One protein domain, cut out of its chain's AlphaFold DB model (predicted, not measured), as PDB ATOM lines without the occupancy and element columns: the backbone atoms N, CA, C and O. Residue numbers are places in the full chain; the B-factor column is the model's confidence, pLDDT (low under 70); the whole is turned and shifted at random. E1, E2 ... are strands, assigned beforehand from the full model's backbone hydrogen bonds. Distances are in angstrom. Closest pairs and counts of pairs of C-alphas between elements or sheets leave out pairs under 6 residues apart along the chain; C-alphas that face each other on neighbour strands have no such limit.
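AT A GLANCE: This is residues 4 to 136 of the 141 residues of an uncharacterized protein of Nocardia terpenica (UniProt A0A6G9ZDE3). With little regular structure, this is a rod: a five-strand sheet curled like part of a barrel, the E4-E5 hairpin at one end and a loop, residues 109 to 123, at the other. Residues 16 to 58, without named elements, partly cover its open side. Of 133 printed residues, 46 are in strands E1 to E7, class all strand; the antiparallel sheet runs E1 E7 E6 E3 E2. It is only just compact, close to loose: radius of gyration of the C-alphas 16.7 A, spans 58 by 22 by 22 A.

IN THESE COORDINATES: E1, residues 11 to 15, begins at C-alpha (-21.939, 37.150, 11.041). E2 is residues 59 to 61, E3 70 to 77, 22.5 A, E4 81 to 87, E5 90 to 93, E6 99 to 108, 25.1 A. E7, 124 to 132, 25.3 A, ends at C-alpha (-20.176, 32.591, 9.510).

HOW THE PARTS SIT: Antiparallel neighbours have N and O within hydrogen-bond range: E1 and E7, N 13 and O 130, 2.9 A; hairpin E6 and E7, N 103 and O 125, 2.8 A; E6 and E3, N 75 and O 102, 2.8 A; hairpin E2 and E3, N 59 and O 72, 2.8 A; hairpin E4 and E5, N 82 and O 92, 2.9 A. Edge strands E1 and E2 are apart.

THE WHOLE: The C-alphas farthest apart, Lys 36 and Ser 115, are 58.0 A apart. The printed part has no cut; links E1 to E2 and E6 to E7 are long. No printed residue is under 70.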
ATOM      1  N   PHE A   4     -22.285  23.441  13.587       89.00
ATOM      2  CA  PHE A   4     -21.928  24.470  14.561       89.00
ATOM      3  C   PHE A   4     -23.100  25.403  14.838       89.00
ATOM      4  O   PHE A   4     -23.706  25.935  13.913       89.00
ATOM      5  N   VAL A   5     -23.399  25.608  16.116       88.75
ATOM      6  CA  VAL A   5     -24.488  26.487  16.553       88.75
ATOM      7  C   VAL A   5     -24.103  27.947  16.342       88.75
ATOM      8  O   VAL A   5     -23.026  28.363  16.786       88.75
ATOM      9  N   ILE A   6     -25.003  28.711  15.719       90.81
ATOM     10  CA  ILE A   6     -24.866  30.154  15.530       90.81
ATOM     11  C   ILE A   6     -25.228  30.874  16.821       90.81
ATOM     12  O   ILE A   6     -26.231  30.577  17.472       90.81
ATOM     13  N   ARG A   7     -24.400  31.836  17.205       90.19
ATOM     14  CA  ARG A   7     -24.566  32.635  18.416       90.19
ATOM     15  C   ARG A   7     -24.425  34.116  18.112       90.19
ATOM     16  O   ARG A   7     -23.915  34.525  17.076       90.19
ATOM     17  N   THR A   8     -24.827  34.922  19.081       89.38
ATOM     18  CA  THR A   8     -24.732  36.379  19.020       89.38
ATOM     19  C   THR A   8     -23.319  36.833  18.674       89.38
ATOM     20  O   THR A   8     -22.338  36.374  19.265       89.38
ATOM     21  N   GLY A   9     -23.209  37.765  17.732       85.88
ATOM     22  CA  GLY A   9     -21.940  38.283  17.225       85.88
ATOM     23  C   GLY A   9     -21.251  37.393  16.189       85.88
ATOM     24  O   GLY A   9     -20.174  37.762  15.728       85.88
ATOM     25  N   ASP A  10     -21.835  36.252  15.818       90.19
ATOM     26  CA  ASP A  10     -21.525  35.625  14.532       90.19
ATOM     27  C   ASP A  10     -22.089  36.483  13.393       90.19
ATOM     28  O   ASP A  10     -22.929  37.355  13.621       90.19
ATOM     29  N   THR A  11     -21.613  36.269  12.169       90.50
ATOM     30  CA  THR A  11     -21.939  37.150  11.041       90.50
ATOM     31  C   THR A  11     -22.711  36.433   9.944       90.50
ATOM     32  O   THR A  11     -22.550  35.236   9.703       90.50
ATOM     33  N   LEU A  12     -23.568  37.196   9.280       90.50
ATOM     34  CA  LEU A  12     -24.344  36.810   8.121       90.50
ATOM     35  C   LEU A  12     -23.727  37.444   6.881       90.50
ATOM     36  O   LEU A  12     -23.587  38.666   6.814       90.50
ATOM     37  N   VAL A  13     -23.399  36.629   5.886       91.00
ATOM     38  CA  VAL A  13     -22.925  37.111   4.587       91.00
ATOM     39  C   VAL A  13     -24.005  36.828   3.556       91.00
ATOM     40  O   VAL A  13     -24.340  35.669   3.315       91.00
ATOM     41  N   VAL A  14     -24.554  37.883   2.959       90.31
ATOM     42  CA  VAL A  14     -25.569  37.803   1.902       90.31
ATOM     43  C   VAL A  14     -24.916  38.243   0.599       90.31
ATOM     44  O   VAL A  14     -24.326  39.313   0.525       90.31
ATOM     45  N   THR A  15     -25.024  37.420  -0.438       90.38
ATOM     46  CA  THR A  15     -24.487  37.699  -1.772       90.38
ATOM     47  C   THR A  15     -25.634  37.709  -2.770       90.38
ATOM     48  O   THR A  15     -26.254  36.675  -3.011       90.38
ATOM     49  N   ILE A  16     -25.924  38.872  -3.354       89.94
ATOM     50  CA  ILE A  16     -26.934  39.019  -4.408       89.94
ATOM     51  C   ILE A  16     -26.209  39.430  -5.693       89.94
ATOM     52  O   ILE A  16     -25.790  40.582  -5.812       89.94
ATOM     53  N   PRO A  17     -26.012  38.514  -6.654       85.94
ATOM     54  CA  PRO A  17     -25.349  38.855  -7.903       85.94
ATOM     55  C   PRO A  17     -26.176  39.884  -8.686       85.94
ATOM     56  O   PRO A  17     -27.403  39.810  -8.753       85.94
ATOM     57  N   GLY A  18     -25.496  40.862  -9.284       83.62
ATOM     58  CA  GLY A  18     -26.132  41.875 -10.132       83.62
ATOM     59  C   GLY A  18     -26.832  43.021  -9.390       83.62
ATOM     60  O   GLY A  18     -27.332  43.929 -10.052       83.62
ATOM     61  N   ALA A  19     -26.842  43.033  -8.053       87.31
ATOM     62  CA  ALA A  19     -27.221  44.205  -7.267       87.31
ATOM     63  C   ALA A  19     -26.179  44.540  -6.206       87.31
ATOM     64  O   ALA A  19     -25.614  43.671  -5.548       87.31
ATOM     65  N   VAL A  20     -25.979  45.837  -6.016       88.75
ATOM     66  CA  VAL A  20     -25.162  46.402  -4.954       88.75
ATOM     67  C   VAL A  20     -26.106  46.933  -3.888       88.75
ATOM     68  O   VAL A  20     -26.825  47.911  -4.103       88.75
ATOM     69  N   ILE A  21     -26.109  46.266  -2.738       89.56
ATOM     70  CA  ILE A  21     -26.886  46.652  -1.561       89.56
ATOM     71  C   ILE A  21     -25.879  46.980  -0.453       89.56
ATOM     72  O   ILE A  21     -25.294  46.060   0.125       89.56
ATOM     73  N   PRO A  22     -25.657  48.267  -0.134       86.75
ATOM     74  CA  PRO A  22     -24.654  48.677   0.849       86.75
ATOM     75  C   PRO A  22     -24.840  48.022   2.224       86.75
ATOM     76  O   PRO A  22     -23.866  47.665   2.877       86.75
ATOM     77  N   ALA A  23     -26.091  47.795   2.635       85.62
ATOM     78  CA  ALA A  23     -26.424  47.211   3.933       85.62
ATOM     79  C   ALA A  23     -25.946  45.759   4.124       85.62
ATOM     80  O   ALA A  23     -25.770  45.325   5.257       85.62
ATOM     81  N   ILE A  24     -25.725  45.017   3.034       86.50
ATOM     82  CA  ILE A  24     -25.195  43.642   3.061       86.50
ATOM     83  C   ILE A  24     -23.804  43.536   2.425       86.50
ATOM     84  O   ILE A  24     -23.286  42.436   2.257       86.50
ATOM     85  N   ALA A  25     -23.191  44.668   2.064       83.12
ATOM     86  CA  ALA A  25     -21.838  44.693   1.513       83.12
ATOM     87  C   ALA A  25     -20.787  44.257   2.546       83.12
ATOM     88  O   ALA A  25     -19.685  43.855   2.182       83.12
ATOM     89  N   SER A  26     -21.124  44.334   3.835       85.81
ATOM     90  CA  SER A  26     -20.306  43.835   4.937       85.81
ATOM     91  C   SER A  26     -21.028  42.715   5.690       85.81
ATOM     92  O   SER A  26     -22.261  42.717   5.739       85.81
ATOM     93  N   PRO A  27     -20.287  41.773   6.308       86.88
ATOM     94  CA  PRO A  27     -20.879  40.745   7.154       86.88
ATOM     95  C   PRO A  27     -21.689  41.376   8.291       86.88
ATOM     96  O   PRO A  27     -21.159  42.157   9.084       86.88
ATOM     97  N   VAL A  28     -22.973  41.038   8.378       89.06
ATOM     98  CA  VAL A  28     -23.890  41.647   9.350       89.06
ATOM     99  C   VAL A  28     -23.916  40.805  10.624       89.06
ATOM    100  O   VAL A  28     -24.141  39.598  10.533       89.06
ATOM    101  N   PRO A  29     -23.685  41.381  11.815       89.81
ATOM    102  CA  PRO A  29     -23.724  40.620  13.054       89.81
ATOM    103  C   PRO A  29     -25.148  40.148  13.368       89.81
ATOM    104  O   PRO A  29     -26.113  40.904  13.263       89.81
ATOM    105  N   LEU A  30     -25.266  38.895  13.797       89.38
ATOM    106  CA  LEU A  30     -26.511  38.310  14.273       89.38
ATOM    107  C   LEU A  30     -26.672  38.533  15.774       89.38
ATOM    108  O   LEU A  30     -25.704  38.487  16.540       89.38
ATOM    109  N   ALA A  31     -27.918  38.730  16.193       87.31
ATOM    110  CA  ALA A  31     -28.305  38.840  17.591       87.31
ATOM    111  C   ALA A  31     -29.159  37.627  17.955       87.31
ATOM    112  O   ALA A  31     -30.192  37.390  17.342       87.31
ATOM    113  N   GLY A  32     -28.696  36.823  18.906       84.75
ATOM    114  CA  GLY A  32     -29.428  35.656  19.372       84.75
ATOM    115  C   GLY A  32     -30.373  36.011  20.508       84.75
ATOM    116  O   GLY A  32     -29.956  36.624  21.490       84.75
ATOM    117  N   SER A  33     -31.624  35.581  20.391       85.38
ATOM    118  CA  SER A  33     -32.683  35.855  21.365       85.38
ATOM    119  C   SER A  33     -32.804  34.792  22.462       85.38
ATOM    120  O   SER A  33     -33.691  34.888  23.309       85.38
ATOM    121  N   SER A  34     -31.963  33.751  22.472       83.62
ATOM    122  CA  SER A  34     -32.080  32.682  23.471       83.62
ATOM    123  C   SER A  34     -31.690  33.162  24.872       83.62
ATOM    124  O   SER A  34     -30.581  33.668  25.062       83.62
ATOM    125  N   ASN A  35     -32.504  32.881  25.885       79.94
ATOM    126  CA  ASN A  35     -32.141  33.195  27.274       79.94
ATOM    127  C   ASN A  35     -31.534  31.997  28.016       79.94
ATOM    128  O   ASN A  35     -30.628  32.166  28.836       79.94
ATOM    129  N   LYS A  36     -31.987  30.779  27.695       79.81
ATOM    130  CA  LYS A  36     -31.554  29.541  28.369       79.81
ATOM    131  C   LYS A  36     -30.262  28.935  27.833       79.81
ATOM    132  O   LYS A  36     -29.534  28.305  28.595       79.81
ATOM    133  N   MET A  37     -29.970  29.097  26.542       79.69
ATOM    134  CA  MET A  37     -28.831  28.436  25.904       79.69
ATOM    135  C   MET A  37     -27.771  29.453  25.500       79.69
ATOM    136  O   MET A  37     -27.992  30.299  24.643       79.69
ATOM    137  N   LYS A  38     -26.593  29.371  26.115       84.94
ATOM    138  CA  LYS A  38     -25.466  30.252  25.799       84.94
ATOM    139  C   LYS A  38     -24.278  29.415  25.369       84.94
ATOM    140  O   LYS A  38     -23.921  28.448  26.036       84.94
ATOM    141  N   VAL A  39     -23.638  29.811  24.276       83.25
ATOM    142  CA  VAL A  39     -22.422  29.168  23.782       83.25
ATOM    143  C   VAL A  39     -21.256  30.135  23.905       83.25
ATOM    144  O   VAL A  39     -21.152  31.121  23.176       83.25
ATOM    145  N   GLY A  40     -20.353  29.846  24.843       78.81
ATOM    146  CA  GLY A  40     -19.234  30.734  25.169       78.81
ATOM    147  C   GLY A  40     -19.719  32.098  25.657       78.81
ATOM    148  O   GLY A  40     -19.335  33.116  25.093       78.81
ATOM    149  N   HIS A  41     -20.615  32.096  26.649       82.69
ATOM    150  CA  HIS A  41     -21.237  33.280  27.264       82.69
ATOM    151  C   HIS A  41     -22.128  34.139  26.354       82.69
ATOM    152  O   HIS A  41     -22.739  35.088  26.838       82.69
ATOM    153  N   LYS A  42     -22.279  33.784  25.074       87.75
ATOM    154  CA  LYS A  42     -23.154  34.491  24.134       87.75
ATOM    155  C   LYS A  42     -24.443  33.708  23.871       87.75
ATOM    156  O   LYS A  42     -24.363  32.486  23.720       87.75
ATOM    157  N   PRO A  43     -25.609  34.372  23.803       89.88
ATOM    158  CA  PRO A  43     -26.863  33.699  23.503       89.88
ATOM    159  C   PRO A  43     -26.876  33.183  22.063       89.88
ATOM    160  O   PRO A  43     -26.303  33.795  21.160       89.88
ATOM    161  N   VAL A  44     -27.484  32.020  21.881       89.12
ATOM    162  CA  VAL A  44     -27.669  31.317  20.613       89.12
ATOM    163  C   VAL A  44     -28.763  31.989  19.775       89.12
ATOM    164  O   VAL A  44     -29.742  32.506  20.312       89.12
ATOM    165  N   CYS A  45     -28.600  31.982  18.453       89.25
ATOM    166  CA  CYS A  45     -29.630  32.456  17.533       89.25
ATOM    167  C   CYS A  45     -30.700  31.381  17.345       89.25
ATOM    168  O   CYS A  45     -30.390  30.216  17.076       89.25
ATOM    169  N   LEU A  46     -31.961  31.773  17.502       90.00
ATOM    170  CA  LEU A  46     -33.111  30.894  17.338       90.00
ATOM    171  C   LEU A  46     -33.867  31.236  16.054       90.00
ATOM    172  O   LEU A  46     -33.644  32.263  15.418       90.00
ATOM    173  N   GLU A  47     -34.795  30.368  15.678       85.94
ATOM    174  CA  GLU A  47     -35.734  30.634  14.597       85.94
ATOM    175  C   GLU A  47     -36.447  31.989  14.793       85.94
ATOM    176  O   GLU A  47     -37.114  32.226  15.806       85.94
ATOM    177  N   GLY A  48     -36.281  32.878  13.807       82.25
ATOM    178  CA  GLY A  48     -36.738  34.275  13.839       82.25
ATOM    179  C   GLY A  48     -35.613  35.312  13.989       82.25
ATOM    180  O   GLY A  48     -35.804  36.460  13.583       82.25
ATOM    181  N   ASP A  49     -34.435  34.896  14.463       83.69
ATOM    182  CA  ASP A  49     -33.219  35.728  14.585       83.69
ATOM    183  C   ASP A  49     -32.322  35.673  13.331       83.69
ATOM    184  O   ASP A  49     -31.224  36.217  13.290       83.69
ATOM    185  N   GLU A  50     -32.804  34.983  12.300       82.19
ATOM    186  CA  GLU A  50     -32.161  34.712  11.007       82.19
ATOM    187  C   GLU A  50     -31.783  35.994  10.263       82.19
ATOM    188  O   GLU A  50     -30.770  36.070   9.568       82.19
ATOM    189  N   LEU A  51     -32.672  36.982  10.383       83.56
ATOM    190  CA  LEU A  51     -32.597  38.269   9.728       83.56
ATOM    191  C   LEU A  51     -32.465  39.330  10.825       83.56
ATOM    192  O   LEU A  51     -33.429  39.549  11.570       83.56
ATOM    193  N   PRO A  52     -31.300  39.984  10.946       82.25
ATOM    194  CA  PRO A  52     -31.130  41.070  11.895       82.25
ATOM    195  C   PRO A  52     -32.087  42.220  11.568       82.25
ATOM    196  O   PRO A  52     -32.437  42.443  10.408       82.25
ATOM    197  N   GLU A  53     -32.507  42.973  12.584       80.44
ATOM    198  CA  GLU A  53     -33.459  44.084  12.416       80.44
ATOM    199  C   GLU A  53     -32.968  45.141  11.422       80.44
ATOM    200  O   GLU A  53     -33.761  45.679  10.654       80.44
ATOM    201  N   SER A  54     -31.651  45.341  11.335       80.62
ATOM    202  CA  SER A  54     -31.008  46.210  10.343       80.62
ATOM    203  C   SER A  54     -31.287  45.811   8.888       80.62
ATOM    204  O   SER A  54     -31.148  46.641   7.999       80.62
ATOM    205  N   LEU A  55     -31.674  44.555   8.638       84.31
ATOM    206  CA  LEU A  55     -32.040  44.033   7.318       84.31
ATOM    207  C   LEU A  55     -33.551  43.784   7.163       84.31
ATOM    208  O   LEU A  55     -33.991  43.419   6.076       84.31
ATOM    209  N   LYS A  56     -34.347  43.982   8.225       84.06
ATOM    210  CA  LYS A  56     -35.822  43.911   8.185       84.06
ATOM    211  C   LYS A  56     -36.466  45.180   7.617       84.06
ATOM    212  O   LYS A  56     -37.672  45.199   7.388       84.06
ATOM    213  N   ILE A  57     -35.679  46.230   7.405       87.94
ATOM    214  CA  ILE A  57     -36.119  47.483   6.787       87.94
ATOM    215  C   ILE A  57     -35.940  47.441   5.260       87.94
ATOM    216  O   ILE A  57     -35.110  46.672   4.769       87.94
ATOM    217  N   PRO A  58     -36.669  48.274   4.494       89.38
ATOM    218  CA  PRO A  58     -36.417  48.440   3.068       89.38
ATOM    219  C   PRO A  58     -34.971  48.890   2.828       89.38
ATOM    220  O   PRO A  58     -34.553  49.949   3.298       89.38
ATOM    221  N   LEU A  59     -34.201  48.083   2.103       91.25
ATOM    222  CA  LEU A  59     -32.797  48.350   1.811       91.25
ATOM    223  C   LEU A  59     -32.670  49.062   0.473       91.25
ATOM    224  O   LEU A  59     -33.301  48.678  -0.514       91.25
ATOM    225  N   ALA A  60     -31.800  50.067   0.444       91.94
ATOM    226  CA  ALA A  60     -31.410  50.703  -0.798       91.94
ATOM    227  C   ALA A  60     -30.575  49.733  -1.644       91.94
ATOM    228  O   ALA A  60     -29.634  49.110  -1.139       91.94
ATOM    229  N   TYR A  61     -30.894  49.631  -2.930       92.25
ATOM    230  CA  TYR A  61     -30.117  48.848  -3.882       92.25
ATOM    231  C   TYR A  61     -29.867  49.632  -5.164       92.25
ATOM    232  O   TYR A  61     -30.669  50.466  -5.582       92.25
ATOM    233  N   THR A  62     -28.744  49.327  -5.795       91.50
ATOM    234  CA  THR A  62     -28.364  49.839  -7.113       91.50
ATOM    235  C   THR A  62     -27.865  48.682  -7.965       91.50
ATOM    236  O   THR A  62     -27.594  47.589  -7.464       91.50
ATOM    237  N   THR A  63     -27.748  48.897  -9.266       88.31
ATOM    238  CA  THR A  63     -27.064  47.955 -10.161       88.31
ATOM    239  C   THR A  63     -26.008  48.725 -10.955       88.31
ATOM    240  O   THR A  63     -26.066  49.954 -10.984       88.31
ATOM    241  N   PRO A  64     -25.056  48.051 -11.625       86.69
ATOM    242  CA  PRO A  64     -24.015  48.740 -12.390       86.69
ATOM    243  C   PRO A  64     -24.554  49.728 -13.438       86.69
ATOM    244  O   PRO A  64     -23.908  50.731 -13.715       86.69
ATOM    245  N   ILE A  65     -25.739  49.455 -13.994       87.56
ATOM    246  CA  ILE A  65     -26.402  50.305 -14.994       87.56
ATOM    247  C   ILE A  65     -27.509  51.191 -14.387       87.56
ATOM    248  O   ILE A  65     -27.744  52.298 -14.860       87.56
ATOM    249  N   HIS A  66     -28.159  50.753 -13.300       90.00
ATOM    250  CA  HIS A  66     -29.186  51.523 -12.588       90.00
ATOM    251  C   HIS A  66     -28.573  52.226 -11.369       90.00
ATOM    252  O   HIS A  66     -28.573  51.680 -10.261       90.00
ATOM    253  N   THR A  67     -28.034  53.430 -11.583       88.94
ATOM    254  CA  THR A  67     -27.361  54.221 -10.537       88.94
ATOM    255  C   THR A  67     -28.321  54.988  -9.627       88.94
ATOM    256  O   THR A  67     -27.918  55.408  -8.545       88.94
ATOM    257  N   ILE A  68     -29.589  55.160 -10.022       91.12
ATOM    258  CA  ILE A  68     -30.615  55.758  -9.161       91.12
ATOM    259  C   ILE A  68     -31.098  54.666  -8.197       91.12
ATOM    260  O   ILE A  68     -31.658  53.666  -8.663       91.12
ATOM    261  N   PRO A  69     -30.898  54.830  -6.876       91.19
ATOM    262  CA  PRO A  69     -31.194  53.786  -5.908       91.19
ATOM    263  C   PRO A  69     -32.692  53.499  -5.830       91.19
ATOM    264  O   PRO A  69     -33.511  54.411  -5.710       91.19
ATOM    265  N   GLY A  70     -33.032  52.214  -5.870       91.56
ATOM    266  CA  GLY A  70     -34.354  51.710  -5.512       91.56
ATOM    267  C   GLY A  70     -34.387  51.239  -4.060       91.56
ATOM    268  O   GLY A  70     -33.359  51.220  -3.381       91.56
ATOM    269  N   SER A  71     -35.550  50.803  -3.588       92.44
ATOM    270  CA  SER A  71     -35.721  50.214  -2.257       92.44
ATOM    271  C   SER A  71     -36.445  48.876  -2.344       92.44
ATOM    272  O   SER A  71     -37.482  48.779  -3.001       92.44
ATOM    273  N   GLY A  72     -35.932  47.865  -1.649       91.62
ATOM    274  CA  GLY A  72     -36.534  46.536  -1.625       91.62
ATOM    275  C   GLY A  72     -36.403  45.833  -0.285       91.62
ATOM    276  O   GLY A  72     -35.625  46.234   0.580       91.62
ATOM    277  N   THR A  73     -37.175  44.770  -0.118       91.38
ATOM    278  CA  THR A  73     -37.221  43.979   1.109       91.38
ATOM    279  C   THR A  73     -36.413  42.704   0.926       91.38
ATOM    280  O   THR A  73     -36.625  41.945  -0.022       91.38
ATOM    281  N   LEU A  74     -35.492  42.442   1.853       90.69
ATOM    282  CA  LEU A  74     -34.732  41.199   1.882       90.69
ATOM    283  C   LEU A  74     -35.486  40.141   2.690       90.69
ATOM    284  O   LEU A  74     -35.773  40.322   3.868       90.69
ATOM    285  N   THR A  75     -35.772  39.010   2.060       89.50
ATOM    286  CA  THR A  75     -36.355  37.830   2.700       89.50
ATOM    287  C   THR A  75     -35.350  36.690   2.666       89.50
ATOM    288  O   THR A  75     -34.756  36.390   1.630       89.50
ATOM    289  N   LEU A  76     -35.173  36.034   3.807       88.69
ATOM    290  CA  LEU A  76     -34.286  34.891   3.961       88.69
ATOM    291  C   LEU A  76     -35.108  33.619   4.120       88.69
ATOM    292  O   LEU A  76     -36.091  33.608   4.859       88.69
ATOM    293  N   THR A  77     -34.697  32.543   3.450       85.81
ATOM    294  CA  THR A  77     -35.300  31.217   3.628       85.81
ATOM    295  C   THR A  77     -34.291  30.295   4.299       85.81
ATOM    296  O   THR A  77     -33.544  29.579   3.630       85.81
ATOM    297  N   PRO A  78     -34.222  30.335   5.634       79.12
ATOM    298  CA  PRO A  78     -33.221  29.600   6.380       79.12
ATOM    299  C   PRO A  78     -33.482  28.099   6.356       79.12
ATOM    300  O   PRO A  78     -34.462  27.600   6.913       79.12
ATOM    301  N   ALA A  79     -32.569  27.376   5.717       77.81
ATOM    302  CA  ALA A  79     -32.563  25.917   5.696       77.81
ATOM    303  C   ALA A  79     -31.770  25.316   6.872       77.81
ATOM    304  O   ALA A  79     -31.976  24.159   7.238       77.81
ATOM    305  N   ASN A  80     -30.876  26.099   7.483       84.81
ATOM    306  CA  ASN A  80     -29.916  25.619   8.474       84.81
ATOM    307  C   ASN A  80     -30.446  25.765   9.898       84.81
ATOM    308  O   ASN A  80     -29.974  26.576  10.697       84.81
ATOM    309  N   LYS A  81     -31.441  24.944  10.211       85.12
ATOM    310  CA  LYS A  81     -32.046  24.850  11.538       85.12
ATOM    311  C   LYS A  81     -31.857  23.450  12.094       85.12
ATOM    312  O   LYS A  81     -31.871  22.466  11.349       85.12
ATOM    313  N   THR A  82     -31.726  23.341  13.407       83.81
ATOM    314  CA  THR A  82     -31.779  22.044  14.083       83.81
ATOM    315  C   THR A  82     -33.134  21.378  13.858       83.81
ATOM    316  O   THR A  82     -34.184  22.021  13.912       83.81
ATOM    317  N   ARG A  83     -33.130  20.064  13.614       75.25
ATOM    318  CA  ARG A  83     -34.369  19.294  13.416       75.25
ATOM    319  C   ARG A  83     -34.874  18.698  14.721       75.25
ATOM    320  O   ARG A  83     -36.083  18.596  14.914       75.25
ATOM    321  N   LYS A  84     -33.960  18.291  15.605       76.25
ATOM    322  CA  LYS A  84     -34.299  17.634  16.878       76.25
ATOM    323  C   LYS A  84     -34.115  18.560  18.070       76.25
ATOM    324  O   LYS A  84     -34.991  18.644  18.927       76.25
ATOM    325  N   THR A  85     -32.988  19.257  18.124       79.19
ATOM    326  CA  THR A  85     -32.644  20.104  19.270       79.19
ATOM    327  C   THR A  85     -33.449  21.401  19.234       79.19
ATOM    328  O   THR A  85     -33.255  22.210  18.334       79.19
ATOM    329  N   LYS A  86     -34.339  21.633  20.204       83.06
ATOM    330  CA  LYS A  86     -35.070  22.902  20.345       83.06
ATOM    331  C   LYS A  86     -34.625  23.623  21.607       83.06
ATOM    332  O   LYS A  86     -34.458  22.997  22.651       83.06
ATOM    333  N   CYS A  87     -34.487  24.938  21.524       80.56
ATOM    334  CA  CYS A  87     -34.279  25.794  22.681       80.56
ATOM    335  C   CYS A  87     -35.504  26.690  22.828       80.56
ATOM    336  O   CYS A  87     -35.905  27.358  21.880       80.56
ATOM    337  N   GLU A  88     -36.127  26.669  24.007       80.62
ATOM    338  CA  GLU A  88     -37.314  27.494  24.296       80.62
ATOM    339  C   GLU A  88     -38.466  27.266  23.296       80.62
ATOM    340  O   GLU A  88     -39.204  28.177  22.941       80.62
ATOM    341  N   GLY A  89     -38.605  26.023  22.817       80.31
ATOM    342  CA  GLY A  89     -39.623  25.634  21.837       80.31
ATOM    343  C   GLY A  89     -39.293  26.002  20.385       80.31
ATOM    344  O   GLY A  89     -39.987  25.528  19.487       80.31
ATOM    345  N   LYS A  90     -38.216  26.758  20.140       85.94
ATOM    346  CA  LYS A  90     -37.764  27.178  18.807       85.94
ATOM    347  C   LYS A  90     -36.587  26.341  18.316       85.94
ATOM    348  O   LYS A  90     -35.786  25.840  19.112       85.94
ATOM    349  N   ALA A  91     -36.476  26.187  16.998       88.31
ATOM    350  CA  ALA A  91     -35.288  25.593  16.399       88.31
ATOM    351  C   ALA A  91     -34.079  26.524  16.580       88.31
ATOM    352  O   ALA A  91     -34.216  27.746  16.625       88.31
ATOM    353  N   ILE A  92     -32.898  25.932  16.710       88.75
ATOM    354  CA  ILE A  92     -31.629  26.641  16.848       88.75
ATOM    355  C   ILE A  92     -31.027  26.819  15.458       88.75
ATOM    356  O   ILE A  92     -31.036  25.882  14.654       88.75
ATOM    357  N   LEU A  93     -30.469  27.998  15.191       89.25
ATOM    358  CA  LEU A  93     -29.739  28.240  13.954       89.25
ATOM    359  C   LEU A  93     -28.378  27.560  14.011       89.25
ATOM    360  O   LEU A  93     -27.623  27.683  14.982       89.25
ATOM    361  N   ILE A  94     -28.063  26.842  12.947       90.50
ATOM    362  CA  ILE A  94     -26.787  26.159  12.760       90.50
ATOM    363  C   ILE A  94     -26.107  26.708  11.513       90.50
ATOM    364  O   ILE A  94     -26.752  27.250  10.622       90.50
ATOM    365  N   LYS A  95     -24.782  26.585  11.448       86.25
ATOM    366  CA  LYS A  95     -23.981  27.026  10.304       86.25
ATOM    367  C   LYS A  95     -24.503  26.415   9.011       86.25
ATOM    368  O   LYS A  95     -24.778  27.156   8.075       86.25
ATOM    369  N   GLY A  96     -24.666  25.090   9.012       86.00
ATOM    370  CA  GLY A  96     -25.140  24.317   7.871       86.00
ATOM    371  C   GLY A  96     -24.466  24.713   6.554       86.00
ATOM    372  O   GLY A  96     -23.278  25.055   6.525       86.00
ATOM    373  N   GLY A  97     -25.232  24.629   5.467       86.50
ATOM    374  CA  GLY A  97     -24.796  24.996   4.121       86.50
ATOM    375  C   GLY A  97     -25.131  26.439   3.754       86.50
ATOM    376  O   GLY A  97     -25.541  27.241   4.585       86.50
ATOM    377  N   ASP A  98     -24.991  26.770   2.480       88.81
ATOM    378  CA  ASP A  98     -25.478  28.048   1.975       88.81
ATOM    379  C   ASP A  98     -26.982  27.927   1.668       88.81
ATOM    380  O   ASP A  98     -27.451  26.874   1.230       88.81
ATOM    381  N   PHE A  99     -27.754  28.980   1.932       89.31
ATOM    382  CA  PHE A  99     -29.207  28.995   1.736       89.31
ATOM    383  C   PHE A  99     -29.652  30.199   0.907       89.31
ATOM    384  O   PHE A  99     -28.876  31.112   0.630       89.31
ATOM    385  N   THR A 100     -30.906  30.196   0.469       90.06
ATOM    386  CA  THR A 100     -31.397  31.182  -0.495       90.06
ATOM    387  C   THR A 100     -31.861  32.470   0.191       90.06
ATOM    388  O   THR A 100     -32.614  32.443   1.169       90.06
ATOM    389  N   ALA A 101     -31.451  33.605  -0.375       91.31
ATOM    390  CA  ALA A 101     -32.040  34.921  -0.146       91.31
ATOM    391  C   ALA A 101     -32.893  35.336  -1.342       91.31
ATOM    392  O   ALA A 101     -32.565  35.051  -2.496       91.31
ATOM    393  N   LYS A 102     -33.949  36.093  -1.070       91.56
ATOM    394  CA  LYS A 102     -34.745  36.778  -2.080       91.56
ATOM    395  C   LYS A 102     -34.830  38.250  -1.715       91.56
ATOM    396  O   LYS A 102     -35.293  38.594  -0.634       91.56
ATOM    397  N   PHE A 103     -34.395  39.109  -2.619       92.25
ATOM    398  CA  PHE A 103     -34.547  40.547  -2.516       92.25
ATOM    399  C   PHE A 103     -35.657  40.993  -3.455       92.25
ATOM    400  O   PHE A 103     -35.579  40.768  -4.662       92.25
ATOM    401  N   ASP A 104     -36.706  41.577  -2.894       92.38
ATOM    402  CA  ASP A 104     -37.871  42.027  -3.642       92.38
ATOM    403  C   ASP A 104     -37.921  43.552  -3.644       92.38
ATOM    404  O   ASP A 104     -38.259  44.174  -2.638       92.38
ATOM    405  N   ALA A 105     -37.560  44.159  -4.773       90.94
ATOM    406  CA  ALA A 105     -37.669  45.598  -4.977       90.94
ATOM    407  C   ALA A 105     -38.785  45.981  -5.950       90.94
ATOM    408  O   ALA A 105     -38.722  47.039  -6.578       90.94
ATOM    409  N   SER A 106     -39.801  45.127  -6.105       86.50
ATOM    410  CA  SER A 106     -40.896  45.354  -7.060       86.50
ATOM    411  C   SER A 106     -41.666  46.636  -6.750       86.50
ATOM    412  O   SER A 106     -42.196  47.280  -7.649       86.50
ATOM    413  N   THR A 107     -41.694  47.033  -5.475       85.31
ATOM    414  CA  THR A 107     -42.340  48.265  -5.010       85.31
ATOM    415  C   THR A 107     -41.594  49.527  -5.445       85.31
ATOM    416  O   THR A 107     -42.230  50.539  -5.719       85.31
ATOM    417  N   ASN A 108     -40.259  49.497  -5.501       88.69
ATOM    418  CA  ASN A 108     -39.459  50.666  -5.862       88.69
ATOM    419  C   ASN A 108     -38.148  50.243  -6.556       88.69
ATOM    420  O   ASN A 108     -37.096  50.154  -5.910       88.69
ATOM    421  N   PRO A 109     -38.200  49.940  -7.864       90.44
ATOM    422  CA  PRO A 109     -37.037  49.486  -8.610       90.44
ATOM    423  C   PRO A 109     -35.973  50.580  -8.758       90.44
ATOM    424  O   PRO A 109     -36.291  51.765  -8.867       90.44
ATOM    425  N   ALA A 110     -34.703  50.169  -8.822       91.81
ATOM    426  CA  ALA A 110     -33.604  51.049  -9.198       91.81
ATOM    427  C   ALA A 110     -33.817  51.547 -10.634       91.81
ATOM    428  O   ALA A 110     -34.416  50.846 -11.452       91.81
ATOM    429  N   LYS A 111     -33.352  52.756 -10.954       92.44
ATOM    430  CA  LYS A 111     -33.551  53.365 -12.281       92.44
ATOM    431  C   LYS A 111     -32.226  53.712 -12.948       92.44
ATOM    432  O   LYS A 111     -31.255  54.094 -12.292       92.44
ATOM    433  N   GLN A 112     -32.191  53.578 -14.265       91.38
ATOM    434  CA  GLN A 112     -31.084  54.007 -15.097       91.38
ATOM    435  C   GLN A 112     -31.248  55.510 -15.354       91.38
ATOM    436  O   GLN A 112     -32.339  55.939 -15.752       91.38
ATOM    437  N   PRO A 113     -30.205  56.321 -15.121       86.94
ATOM    438  CA  PRO A 113     -30.241  57.738 -15.456       86.94
ATOM    439  C   PRO A 113     -30.420  57.911 -16.973       86.94
ATOM    440  O   PRO A 113     -29.710  57.303 -17.770       86.94
ATOM    441  N   GLY A 114     -31.400  58.722 -17.369       86.88
ATOM    442  CA  GLY A 114     -31.778  58.955 -18.763       86.88
ATOM    443  C   GLY A 114     -33.062  59.780 -18.871       86.88
ATOM    444  O   GLY A 114     -33.673  60.129 -17.858       86.88
ATOM    445  N   SER A 115     -33.482  60.090 -20.097       84.06
ATOM    446  CA  SER A 115     -34.734  60.801 -20.382       84.06
ATOM    447  C   SER A 115     -35.594  59.979 -21.352       84.06
ATOM    448  O   SER A 115     -35.307  59.996 -22.546       84.06
ATOM    449  N   PRO A 116     -36.641  59.270 -20.886       81.56
ATOM    450  CA  PRO A 116     -37.078  59.094 -19.496       81.56
ATOM    451  C   PRO A 116     -36.206  58.089 -18.707       81.56
ATOM    452  O   PRO A 116     -35.568  57.225 -19.311       81.56
ATOM    453  N   PRO A 117     -36.182  58.153 -17.361       85.12
ATOM    454  CA  PRO A 117     -35.502  57.153 -16.541       85.12
ATOM    455  C   PRO A 117     -36.135  55.769 -16.715       85.12
ATOM    456  O   PRO A 117     -37.338  55.605 -16.495       85.12
ATOM    457  N   ALA A 118     -35.328  54.769 -17.064       88.50
ATOM    458  CA  ALA A 118     -35.791  53.392 -17.231       88.50
ATOM    459  C   ALA A 118     -35.660  52.615 -15.905       88.50
ATOM    460  O   ALA A 118     -34.565  52.591 -15.340       88.50
ATOM    461  N   PRO A 119     -36.733  52.012 -15.363       87.94
ATOM    462  CA  PRO A 119     -36.652  51.164 -14.174       87.94
ATOM    463  C   PRO A 119     -36.027  49.798 -14.480       87.94
ATOM    464  O   PRO A 119     -36.132  49.305 -15.601       87.94
ATOM    465  N   ASP A 120     -35.434  49.176 -13.458       85.88
ATOM    466  CA  ASP A 120     -34.894  47.816 -13.538       85.88
ATOM    467  C   ASP A 120     -36.011  46.838 -13.946       85.88
ATOM    468  O   ASP A 120     -36.998  46.706 -13.213       85.88
ATOM    469  N   PRO A 121     -35.885  46.147 -15.098       84.56
ATOM    470  CA  PRO A 121     -36.884  45.184 -15.553       84.56
ATOM    471  C   PRO A 121     -36.956  43.945 -14.652       84.56
ATOM    472  O   PRO A 121     -37.952  43.224 -14.685       84.56
ATOM    473  N   GLN A 122     -35.928  43.691 -13.835       86.62
ATOM    474  CA  GLN A 122     -35.875  42.572 -12.904       86.62
ATOM    475  C   GLN A 122     -35.632  43.062 -11.464       86.62
ATOM    476  O   GLN A 122     -34.523  42.929 -10.921       86.62
ATOM    477  N   PRO A 123     -36.683  43.592 -10.808       84.62
ATOM    478  CA  PRO A 123     -36.593  44.120  -9.447       84.62
ATOM    479  C   PRO A 123     -36.487  43.032  -8.374       84.62
ATOM    480  O   PRO A 123     -36.071  43.300  -7.249       84.62
ATOM    481  N   VAL A 124     -36.866  41.797  -8.710       90.88
ATOM    482  CA  VAL A 124     -36.722  40.640  -7.829       90.88
ATOM    483  C   VAL A 124     -35.404  39.950  -8.138       90.88
ATOM    484  O   VAL A 124     -35.202  39.438  -9.243       90.88
ATOM    485  N   LYS A 125     -34.515  39.898  -7.150       89.69
ATOM    486  CA  LYS A 125     -33.200  39.273  -7.282       89.69
ATOM    487  C   LYS A 125     -33.033  38.171  -6.250       89.69
ATOM    488  O   LYS A 125     -33.320  38.345  -5.069       89.69
ATOM    489  N   SER A 126     -32.568  37.020  -6.708       91.44
ATOM    490  CA  SER A 126     -32.223  35.901  -5.841       91.44
ATOM    491  C   SER A 126     -30.746  35.973  -5.486       91.44
ATOM    492  O   SER A 126     -29.915  36.327  -6.319       91.44
ATOM    493  N   GLY A 127     -30.426  35.635  -4.247       90.31
ATOM    494  CA  GLY A 127     -29.067  35.584  -3.744       90.31
ATOM    495  C   GLY A 127     -28.835  34.357  -2.882       90.31
ATOM    496  O   GLY A 127     -29.724  33.536  -2.650       90.31
ATOM    497  N   THR A 128     -27.620  34.269  -2.376       91.62
ATOM    498  CA  THR A 128     -27.171  33.196  -1.501       91.62
ATOM    499  C   THR A 128     -26.708  33.788  -0.184       91.62
ATOM    500  O   THR A 128     -26.140  34.879  -0.143       91.62
ATOM    501  N   VAL A 129     -26.961  33.075   0.902       91.06
ATOM    502  CA  VAL A 129     -26.652  33.506   2.257       91.06
ATOM    503  C   VAL A 129     -25.892  32.429   2.985       91.06
ATOM    504  O   VAL A 129     -26.191  31.240   2.865       91.06
ATOM    505  N   LYS A 130     -24.908  32.871   3.758       90.69
ATOM    506  CA  LYS A 130     -24.031  32.012   4.533       90.69
ATOM    507  C   LYS A 130     -23.906  32.540   5.950       90.69
ATOM    508  O   LYS A 130     -23.599  33.714   6.165       90.69
ATOM    509  N   PHE A 131     -24.084  31.645   6.915       90.19
ATOM    510  CA  PHE A 131     -23.746  31.922   8.303       90.19
ATOM    511  C   PHE A 131     -22.255  31.677   8.545       90.19
ATOM    512  O   PHE A 131     -21.714  30.608   8.245       90.19
ATOM    513  N   VAL A 132     -21.584  32.662   9.127       89.56
ATOM    514  CA  VAL A 132     -20.176  32.591   9.510       89.56
ATOM    515  C   VAL A 132     -20.098  32.634  11.025       89.56
ATOM    516  O   VAL A 132     -20.261  33.681  11.648       89.56
ATOM    517  N   THR A 133     -19.837  31.468  11.617       88.38
ATOM    518  CA  THR A 133     -19.678  31.329  13.063       88.38
ATOM    519  C   THR A 133     -18.225  31.213  13.485       88.38
ATOM    520  O   THR A 133     -17.412  30.548  12.841       88.38
ATOM    521  N   THR A 134     -17.923  31.834  14.618       85.06
ATOM    522  CA  THR A 134     -16.652  31.689  15.343       85.06
ATOM    523  C   THR A 134     -16.655  30.491  16.293       85.06
ATOM    524  O   THR A 134     -15.625  30.131  16.863       85.06
ATOM    525  N   ASN A 135     -17.818  29.876  16.514       82.44
ATOM    526  CA  ASN A 135     -17.966  28.718  17.375       82.44
ATOM    527  C   ASN A 135     -17.452  27.455  16.670       82.44
ATOM    528  O   ASN A 135     -18.044  26.982  15.706       82.44
ATOM    529  N   GLN A 136     -16.375  26.881  17.207       77.81
ATOM    530  CA  GLN A 136     -15.790  25.625  16.727       77.81
ATOM    531  C   GLN A 136     -15.981  24.452  17.702       77.81
ATOM    532  O   GLN A 136     -15.441  23.371  17.482       77.81
TER     533      GLN A 136